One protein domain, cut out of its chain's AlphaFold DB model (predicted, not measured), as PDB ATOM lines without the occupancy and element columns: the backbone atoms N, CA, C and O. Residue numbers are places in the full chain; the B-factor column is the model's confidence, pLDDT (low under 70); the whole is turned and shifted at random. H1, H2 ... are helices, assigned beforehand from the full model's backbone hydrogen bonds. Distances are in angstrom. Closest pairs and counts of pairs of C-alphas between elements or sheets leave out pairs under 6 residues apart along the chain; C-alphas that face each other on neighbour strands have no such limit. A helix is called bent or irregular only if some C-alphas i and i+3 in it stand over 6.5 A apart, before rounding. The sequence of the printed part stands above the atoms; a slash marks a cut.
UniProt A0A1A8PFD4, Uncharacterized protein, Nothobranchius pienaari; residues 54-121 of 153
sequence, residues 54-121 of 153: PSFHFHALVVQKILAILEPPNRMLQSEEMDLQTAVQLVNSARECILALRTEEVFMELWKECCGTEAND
ATOM      1  N   PRO A  54      12.718  -8.529 266.444       77.94
ATOM      2  CA  PRO A  54      12.318  -7.412 267.305       77.94
ATOM      3  C   PRO A  54      13.260  -7.200 268.492       77.94
ATOM      4  O   PRO A  54      13.555  -6.068 268.860       77.94
ATOM      5  N   SER A  55      13.809  -8.288 269.047       79.88
ATOM      6  CA  SER A  55      14.821  -8.203 270.099       79.88
ATOM      7  C   SER A  55      16.072  -7.472 269.619       79.88
ATOM      8  O   SER A  55      16.531  -6.569 270.305       79.88
ATOM      9  N   PHE A  56      16.609  -7.800 268.443       83.56
ATOM     10  CA  PHE A  56      17.779  -7.110 267.903       83.56
ATOM     11  C   PHE A  56      17.491  -5.623 267.675       83.56
ATOM     12  O   PHE A  56      18.290  -4.781 268.078       83.56
ATOM     13  N   HIS A  57      16.335  -5.302 267.090       79.56
ATOM     14  CA  HIS A  57      15.930  -3.922 266.833       79.56
ATOM     15  C   HIS A  57      15.799  -3.108 268.130       79.56
ATOM     16  O   HIS A  57      16.340  -2.010 268.216       79.56
ATOM     17  N   PHE A  58      15.213  -3.691 269.179       83.62
ATOM     18  CA  PHE A  58      15.143  -3.066 270.499       83.62
ATOM     19  C   PHE A  58      16.529  -2.779 271.090       83.62
ATOM     20  O   PHE A  58      16.798  -1.665 271.535       83.62
ATOM     21  N   HIS A  59      17.445  -3.753 271.054       86.19
ATOM     22  CA  HIS A  59      18.807  -3.540 271.554       86.19
ATOM     23  C   HIS A  59      19.544  -2.473 270.732       86.19
ATOM     24  O   HIS A  59      20.234  -1.633 271.308       86.19
ATOM     25  N   ALA A  60      19.378  -2.474 269.406       84.44
ATOM     26  CA  ALA A  60      19.962  -1.469 268.525       84.44
ATOM     27  C   ALA A  60      19.443  -0.059 268.851       84.44
ATOM     28  O   ALA A  60      20.244   0.868 268.967       84.44
ATOM     29  N   LEU A  61      18.133   0.087 269.075       84.00
ATOM     30  CA  LEU A  61      17.502   1.350 269.453       84.00
ATOM     31  C   LEU A  61      18.019   1.855 270.809       84.00
ATOM     32  O   LEU A  61      18.427   3.008 270.928       84.00
ATOM     33  N   VAL A  62      18.088   0.986 271.823       87.31
ATOM     34  CA  VAL A  62      18.616   1.344 273.153       87.31
ATOM     35  C   VAL A  62      20.076   1.791 273.072       87.31
ATOM     36  O   VAL A  62      20.434   2.833 273.623       87.31
ATOM     37  N   VAL A  63      20.926   1.034 272.371       89.31
ATOM     38  CA  VAL A  63      22.344   1.389 272.184       89.31
ATOM     39  C   VAL A  63      22.465   2.744 271.500       89.31
ATOM     40  O   VAL A  63      23.259   3.580 271.923       89.31
ATOM     41  N   GLN A  64      21.651   2.997 270.484       86.94
ATOM     42  CA  GLN A  64      21.704   4.238 269.735       86.94
ATOM     43  C   GLN A  64      21.223   5.447 270.558       86.94
ATOM     44  O   GLN A  64      21.863   6.498 270.498       86.94
ATOM     45  N   LYS A  65      20.203   5.304 271.417       88.25
ATOM     46  CA  LYS A  65      19.823   6.347 272.393       88.25
ATOM     47  C   LYS A  65      20.951   6.636 273.389       88.25
ATOM     48  O   LYS A  65      21.228   7.799 273.669       88.25
ATOM     49  N   ILE A  66      21.633   5.603 273.891       91.38
ATOM     50  CA  ILE A  66      22.789   5.773 274.788       91.38
ATOM     51  C   ILE A  66      23.918   6.523 274.073       91.38
ATOM     52  O   ILE A  66      24.465   7.471 274.630       91.38
ATOM     53  N   LEU A  67      24.248   6.140 272.836       89.88
ATOM     54  CA  LEU A  67      25.270   6.827 272.044       89.88
ATOM     55  C   LEU A  67      24.893   8.291 271.781       89.88
ATOM     56  O   LEU A  67      25.743   9.162 271.921       89.88
ATOM     57  N   ALA A  68      23.620   8.582 271.501       90.31
ATOM     58  CA  ALA A  68      23.139   9.954 271.336       90.31
ATOM     59  C   ALA A  68      23.281  10.798 272.617       90.31
ATOM     60  O   ALA A  68      23.616  11.978 272.535       90.31
ATOM     61  N   ILE A  69      23.076  10.204 273.801       92.38
ATOM     62  CA  ILE A  69      23.331  10.866 275.094       92.38
ATOM     63  C   ILE A  69      24.829  11.113 275.303       92.38
ATOM     64  O   ILE A  69      25.205  12.127 275.887       92.38
ATOM     65  N   LEU A  70      25.685  10.194 274.851       92.69
ATOM     66  CA  LEU A  70      27.135  10.272 275.034       92.69
ATOM     67  C   LEU A  70      27.842  11.169 274.013       92.69
ATOM     68  O   LEU A  70      28.944  11.626 274.301       92.69
ATOM     69  N   GLU A  71      27.226  11.472 272.871       92.88
ATOM     70  CA  GLU A  71      27.843  12.279 271.812       92.88
ATOM     71  C   GLU A  71      28.224  13.706 272.277       92.88
ATOM     72  O   GLU A  71      29.388  14.090 272.113       92.88
ATOM     73  N   PRO A  72      27.339  14.496 272.929       92.81
ATOM     74  CA  PRO A  72      27.724  15.811 273.443       92.81
ATOM     75  C   PRO A  72      28.810  15.746 274.533       92.81
ATOM     76  O   PRO A  72      29.789  16.487 274.409       92.81
ATOM     77  N   PRO A  73      28.712  14.864 275.555       93.00
ATOM     78  CA  PRO A  73      29.781  14.667 276.524       93.00
ATOM     79  C   PRO A  73      31.116  14.294 275.887       93.00
ATOM     80  O   PRO A  73      32.139  14.861 276.251       93.00
ATOM     81  N   ASN A  74      31.114  13.385 274.912       93.88
ATOM     82  CA  ASN A  74      32.326  12.945 274.232       93.88
ATOM     83  C   ASN A  74      33.001  14.107 273.490       93.88
ATOM     84  O   ASN A  74      34.206  14.307 273.618       93.88
ATOM     85  N   ARG A  75      32.216  14.930 272.784       93.69
ATOM     86  CA  ARG A  75      32.726  16.124 272.098       93.69
ATOM     87  C   ARG A  75      33.291  17.155 273.073       93.69
ATOM     88  O   ARG A  75      34.331  17.744 272.804       93.69
ATOM     89  N   MET A  76      32.607  17.386 274.191       92.44
ATOM     90  CA  MET A  76      33.054  18.344 275.202       92.44
ATOM     91  C   MET A  76      34.320  17.862 275.913       92.44
ATOM     92  O   MET A  76      35.256  18.631 276.069       92.44
ATOM     93  N   LEU A  77      34.401  16.586 276.292       92.94
ATOM     94  CA  LEU A  77      35.593  16.024 276.941       92.94
ATOM     95  C   LEU A  77      36.851  16.106 276.064       92.94
ATOM     96  O   LEU A  77      37.958  16.117 276.590       92.94
ATOM     97  N   GLN A  78      36.682  16.171 274.744       94.50
ATOM     98  CA  GLN A  78      37.772  16.314 273.781       94.50
ATOM     99  C   GLN A  78      38.130  17.778 273.467       94.50
ATOM    100  O   GLN A  78      39.053  18.015 272.688       94.50
ATOM    101  N   SER A  79      37.422  18.767 274.026       94.38
ATOM    102  CA  SER A  79      37.733  20.181 273.796       94.38
ATOM    103  C   SER A  79      38.974  20.616 274.575       94.38
ATOM    104  O   SER A  79      39.144  20.226 275.728       94.38
ATOM    105  N   GLU A  80      39.789  21.487 273.981       92.06
ATOM    106  CA  GLU A  80      40.997  22.045 274.606       92.06
ATOM    107  C   GLU A  80      40.717  22.795 275.922       92.06
ATOM    108  O   GLU A  80      41.520  22.744 276.848       92.06
ATOM    109  N   GLU A  81      39.554  23.440 276.035       90.62
ATOM    110  CA  GLU A  81      39.159  24.244 277.201       90.62
ATOM    111  C   GLU A  81      38.542  23.419 278.350       90.62
ATOM    112  O   GLU A  81      38.021  23.987 279.309       90.62
ATOM    113  N   MET A  82      38.564  22.082 278.278       93.19
ATOM    114  CA  MET A  82      37.918  21.235 279.285       93.19
ATOM    115  C   MET A  82      38.731  21.172 280.586       93.19
ATOM    116  O   MET A  82      39.852  20.661 280.617       93.19
ATOM    117  N   ASP A  83      38.128  21.608 281.693       94.81
ATOM    118  CA  ASP A  83      38.679  21.436 283.035       94.81
ATOM    119  C   ASP A  83      38.132  20.179 283.734       94.81
ATOM    120  O   ASP A  83      37.052  19.664 283.434       94.81
ATOM    121  N   LEU A  84      38.886  19.679 284.716       93.88
ATOM    122  CA  LEU A  84      38.562  18.435 285.411       93.88
ATOM    123  C   LEU A  84      37.231  18.496 286.179       93.88
ATOM    124  O   LEU A  84      36.520  17.493 286.249       93.88
ATOM    125  N   GLN A  85      36.889  19.638 286.778       94.88
ATOM    126  CA  GLN A  85      35.672  19.757 287.577       94.88
ATOM    127  C   GLN A  85      34.437  19.704 286.674       94.88
ATOM    128  O   GLN A  85      33.509  18.937 286.955       94.88
ATOM    129  N   THR A  86      34.449  20.451 285.571       93.38
ATOM    130  CA  THR A  86      33.377  20.425 284.567       93.38
ATOM    131  C   THR A  86      33.269  19.048 283.914       93.38
ATOM    132  O   THR A  86      32.162  18.529 283.764       93.38
ATOM    133  N   ALA A  87      34.396  18.391 283.618       95.12
ATOM    134  CA  ALA A  87      34.413  17.032 283.079       95.12
ATOM    135  C   ALA A  87      33.702  16.024 284.000       95.12
ATOM    136  O   ALA A  87      32.887  15.222 283.543       95.12
ATOM    137  N   VAL A  88      33.962  16.077 285.311       95.88
ATOM    138  CA  VAL A  88      33.311  15.192 286.292       95.88
ATOM    139  C   VAL A  88      31.808  15.461 286.374       95.88
ATOM    140  O   VAL A  88      31.014  14.519 286.409       95.88
ATOM    141  N   GLN A  89      31.395  16.730 286.380       95.75
ATOM    142  CA  GLN A  89      29.974  17.091 286.385       95.75
ATOM    143  C   GLN A  89      29.260  16.603 285.120       95.75
ATOM    144  O   GLN A  89      28.175  16.031 285.206       95.75
ATOM    145  N   LEU A  90      29.899  16.757 283.963       95.25
ATOM    146  CA  LEU A  90      29.393  16.310 282.671       95.25
ATOM    147  C   LEU A  90      29.200  14.788 282.621       95.25
ATOM    148  O   LEU A  90      28.143  14.317 282.201       95.25
ATOM    149  N   VAL A  91      30.176  14.009 283.101       95.56
ATOM    150  CA  VAL A  91      30.063  12.541 283.179       95.56
ATOM    151  C   VAL A  91      28.946  12.117 284.137       95.56
ATOM    152  O   VAL A  91      28.180  11.207 283.820       95.56
ATOM    153  N   ASN A  92      28.809  12.785 285.287       95.44
ATOM    154  CA  ASN A  92      27.729  12.499 286.235       95.44
ATOM    155  C   ASN A  92      26.348  12.816 285.648       95.44
ATOM    156  O   ASN A  92      25.432  12.007 285.787       95.44
ATOM    157  N   SER A  93      26.214  13.930 284.928       95.25
ATOM    158  CA  SER A  93      24.975  14.279 284.230       95.25
ATOM    159  C   SER A  93      24.634  13.258 283.138       95.25
ATOM    160  O   SER A  93      23.517  12.744 283.102       95.25
ATOM    161  N   ALA A  94      25.608  12.859 282.314       94.00
ATOM    162  CA  ALA A  94      25.408  11.820 281.303       94.00
ATOM    163  C   ALA A  94      24.986  10.478 281.931       94.00
ATOM    164  O   ALA A  94      24.102   9.791 281.416       94.00
ATOM    165  N   ARG A  95      25.575  10.116 283.080       95.00
ATOM    166  CA  ARG A  95      25.181   8.935 283.857       95.00
ATOM    167  C   ARG A  95      23.720   9.015 284.300       95.00
ATOM    168  O   ARG A  95      23.013   8.014 284.191       95.00
ATOM    169  N   GLU A  96      23.270  10.158 284.806       94.50
ATOM    170  CA  GLU A  96      21.871  10.358 285.202       94.50
ATOM    171  C   GLU A  96      20.921  10.218 284.008       94.50
ATOM    172  O   GLU A  96      19.924   9.504 284.112       94.50
ATOM    173  N   CYS A  97      21.271  10.781 282.848       92.31
ATOM    174  CA  CYS A  97      20.495  10.615 281.617       92.31
ATOM    175  C   CYS A  97      20.386   9.144 281.185       92.31
ATOM    176  O   CYS A  97      19.303   8.687 280.828       92.31
ATOM    177  N   ILE A  98      21.476   8.371 281.261       91.88
ATOM    178  CA  ILE A  98      21.451   6.933 280.938       91.88
ATOM    179  C   ILE A  98      20.607   6.150 281.953       91.88
ATOM    180  O   ILE A  98      19.914   5.205 281.580       91.88
ATOM    181  N   LEU A  99      20.642   6.520 283.236       91.25
ATOM    182  CA  LEU A  99      19.805   5.882 284.255       91.25
ATOM    183  C   LEU A  99      18.319   6.185 284.056       91.25
ATOM    184  O   LEU A  99      17.503   5.293 284.278       91.25
ATOM    185  N   ALA A 100      17.972   7.384 283.587       89.19
ATOM    186  CA  ALA A 100      16.594   7.748 283.268       89.19
ATOM    187  C   ALA A 100      15.992   6.889 282.140       89.19
ATOM    188  O   ALA A 100      14.780   6.719 282.094       89.19
ATOM    189  N   LEU A 101      16.817   6.279 281.278       86.44
ATOM    190  CA  LEU A 101      16.346   5.333 280.256       86.44
ATOM    191  C   LEU A 101      15.902   3.977 280.824       86.44
ATOM    192  O   LEU A 101      15.285   3.192 280.111       86.44
ATOM    193  N   ARG A 102      16.253   3.656 282.076       87.62
ATOM    194  CA  ARG A 102      15.979   2.344 282.691       87.62
ATOM    195  C   ARG A 102      14.600   2.249 283.341       87.62
ATOM    196  O   ARG A 102      14.358   1.305 284.090       87.62
ATOM    197  N   THR A 103      13.732   3.228 283.119       89.38
ATOM    198  CA  THR A 103      12.375   3.200 283.658       89.38
ATOM    199  C   THR A 103      11.460   2.345 282.785       89.38
ATOM    200  O   THR A 103      11.684   2.186 281.581       89.38
ATOM    201  N   GLU A 104      10.421   1.784 283.403       86.69
ATOM    202  CA  GLU A 104       9.441   0.945 282.706       86.69
ATOM    203  C   GLU A 104       8.695   1.747 281.629       86.69
ATOM    204  O   GLU A 104       8.384   1.237 280.555       86.69
ATOM    205  N   GLU A 105       8.471   3.038 281.876       86.25
ATOM    206  CA  GLU A 105       7.809   3.943 280.941       86.25
ATOM    207  C   GLU A 105       8.615   4.103 279.646       86.25
ATOM    208  O   GLU A 105       8.062   3.963 278.555       86.25
ATOM    209  N   VAL A 106       9.931   4.331 279.761       85.38
ATOM    210  CA  VAL A 106      10.823   4.464 278.600       85.38
ATOM    211  C   VAL A 106      10.979   3.122 277.887       85.38
ATOM    212  O   VAL A 106      10.997   3.081 276.657       85.38
ATOM    213  N   PHE A 107      11.031   2.008 278.626       84.31
ATOM    214  CA  PHE A 107      11.042   0.670 278.029       84.31
ATOM    215  C   PHE A 107       9.813   0.442 277.142       84.31
ATOM    216  O   PHE A 107       9.953   0.046 275.983       84.31
ATOM    217  N   MET A 108       8.616   0.728 277.657       82.69
ATOM    218  CA  MET A 108       7.359   0.552 276.926       82.69
ATOM    219  C   MET A 108       7.263   1.473 275.704       82.69
ATOM    220  O   MET A 108       6.774   1.049 274.654       82.69
ATOM    221  N   GLU A 109       7.753   2.710 275.809       85.62
ATOM    222  CA  GLU A 109       7.818   3.653 274.688       85.62
ATOM    223  C   GLU A 109       8.735   3.136 273.568       85.62
ATOM    224  O   GLU A 109       8.299   3.012 272.421       85.62
ATOM    225  N   LEU A 110       9.964   2.738 273.912       82.69
ATOM    226  CA  LEU A 110      10.928   2.177 272.961       82.69
ATOM    227  C   LEU A 110      10.432   0.853 272.359       82.69
ATOM    228  O   LEU A 110      10.634   0.582 271.174       82.69
ATOM    229  N   TRP A 111       9.743   0.022 273.145       81.06
ATOM    230  CA  TRP A 111       9.165  -1.233 272.665       81.06
ATOM    231  C   TRP A 111       8.012  -1.004 271.679       81.06
ATOM    232  O   TRP A 111       7.877  -1.732 270.692       81.06
ATOM    233  N   LYS A 112       7.195   0.031 271.905       82.12
ATOM    234  CA  LYS A 112       6.136   0.443 270.978       82.12
ATOM    235  C   LYS A 112       6.715   0.968 269.663       82.12
ATOM    236  O   LYS A 112       6.189   0.623 268.608       82.12
ATOM    237  N   GLU A 113       7.795   1.747 269.724       75.44
ATOM    238  CA  GLU A 113       8.543   2.203 268.545       75.44
ATOM    239  C   GLU A 113       9.058   1.002 267.728       75.44
ATOM    240  O   GLU A 113       8.906   0.972 266.511       75.44
ATOM    241  N   CYS A 114       9.525  -0.056 268.400       69.94
ATOM    242  CA  CYS A 114       9.973  -1.291 267.749       69.94
ATOM    243  C   CYS A 114       8.836  -2.121 267.124       69.94
ATOM    244  O   CYS A 114       9.017  -2.716 266.064       69.94
ATOM    245  N   CYS A 115       7.672  -2.198 267.778       65.88
ATOM    246  CA  CYS A 115       6.522  -2.970 267.290       65.88
ATOM    247  C   CYS A 115       5.705  -2.241 266.204       65.88
ATOM    248  O   CYS A 115       4.866  -2.864 265.556       65.88
ATOM    249  N   GLY A 116       5.909  -0.932 266.019       56.88
ATOM    250  CA  GLY A 116       5.130  -0.095 265.098       56.88
ATOM    251  C   GLY A 116       5.538  -0.181 263.623       56.88
ATOM    252  O   GLY A 116       4.768   0.225 262.755       56.88
ATOM    253  N   THR A 117       6.711  -0.739 263.317       50.12
ATOM    254  CA  THR A 117       7.323  -0.716 261.971       50.12
ATOM    255  C   THR A 117       6.942  -1.923 261.098       50.12
ATOM    256  O   THR A 117       7.691  -2.317 260.211       50.12
ATOM    257  N   GLU A 118       5.775  -2.530 261.333       47.81
ATOM    258  CA  GLU A 118       5.237  -3.642 260.521       47.81
ATOM    259  C   GLU A 118       3.978  -3.241 259.717       47.81
ATOM    260  O   GLU A 118       3.345  -4.083 259.080       47.81
ATOM    261  N   ALA A 119       3.598  -1.958 259.697       39.97
ATOM    262  CA  ALA A 119       2.487  -1.478 258.875       39.97
ATOM    263  C   ALA A 119       2.997  -0.779 257.603       39.97
ATOM    264  O   ALA A 119       3.378   0.387 257.643       39.97
ATOM    265  N   ASN A 120       2.897  -1.500 256.478       40.91
ATOM    266  CA  ASN A 120       3.061  -1.062 255.079       40.91
ATOM    267  C   ASN A 120       4.482  -1.147 254.496       40.91
ATOM    268  O   ASN A 120       5.216  -0.171 254.439       40.91
ATOM    269  N   ASP A 121       4.858  -2.336 254.023       40.25
ATOM    270  CA  ASP A 121       4.944  -2.617 252.577       40.25
ATOM    271  C   ASP A 121       5.714  -3.921 252.337       40.25
ATOM    272  O   ASP A 121       6.927  -3.964 252.161       40.25
TER     273      ASP A 121
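Overview. This is residues 54 to 121 of the 153 residues of an uncharacterized protein of Nothobranchius pienaari (UniProt A0A1A8PFD4). The long, kinked helix H1 and the shorter H2 form a long helical hairpin, and H3 slants across its far end from the end of H2 back to the beginning of H1, making a loose three-sided frame with few contacts. At the other end, residues 79 to 85, of which 84 and 85 belong to H2, stick out. The printed part has 68 residues, with three named helices in the order H1, H2, H3 and no named strand; its class is all helix. It is loose, with a radius of gyration of the C-alphas of 15.7 A, and only just elongated, with spans of 50 by 25 by 15 A.

Along the chain. H1, residues 54 to 77, measures 34.4 A from first to last C-alpha and begins at C-alpha 54 (12.318, -7.412, 267.305). It has a kink of 35 degrees near residue 70 and is only just irregular: C-alphas 69 and 72 are 6.8 A apart. H2, residues 84 to 100, measures 24.5 A. H3, residues 104 to 115, measures 16.2 A and ends at C-alpha 115 (6.522, -2.970, 267.290).

Arrangement. With residues 66 to 77 alone, H1 touches H2; the closest C-alphas, of Leu 77 and Ala 87, are 6.3 A apart. This hairpin has a shallow tilt of 19 degrees, opposite ways. With residues 54 to 62 alone, H1 touches residues 110 to 115 of H3; the closest C-alphas, of Phe 58 and Cys 114, are 6.1 A apart. Their tilt is steep, 62 degrees, opposite ways. H2 and H3 are only just apart, at 8.1 A between closest C-alphas. Every O i to N i+4 pair is within hydrogen-bond range in H2 and H3, and 18 of 20 in H1.

Size, cuts and confidence. The C-alphas farthest apart, of Gln 85 and Asp 121, are 51.7 A from each other. The printed part has no cut. The link from H1 to H2 is short and that from H2 to H3 is tight. Mean pLDDT of the printed part is 85.1; residues 114 to 121, of which 114 and 115 belong to H3, are under 70.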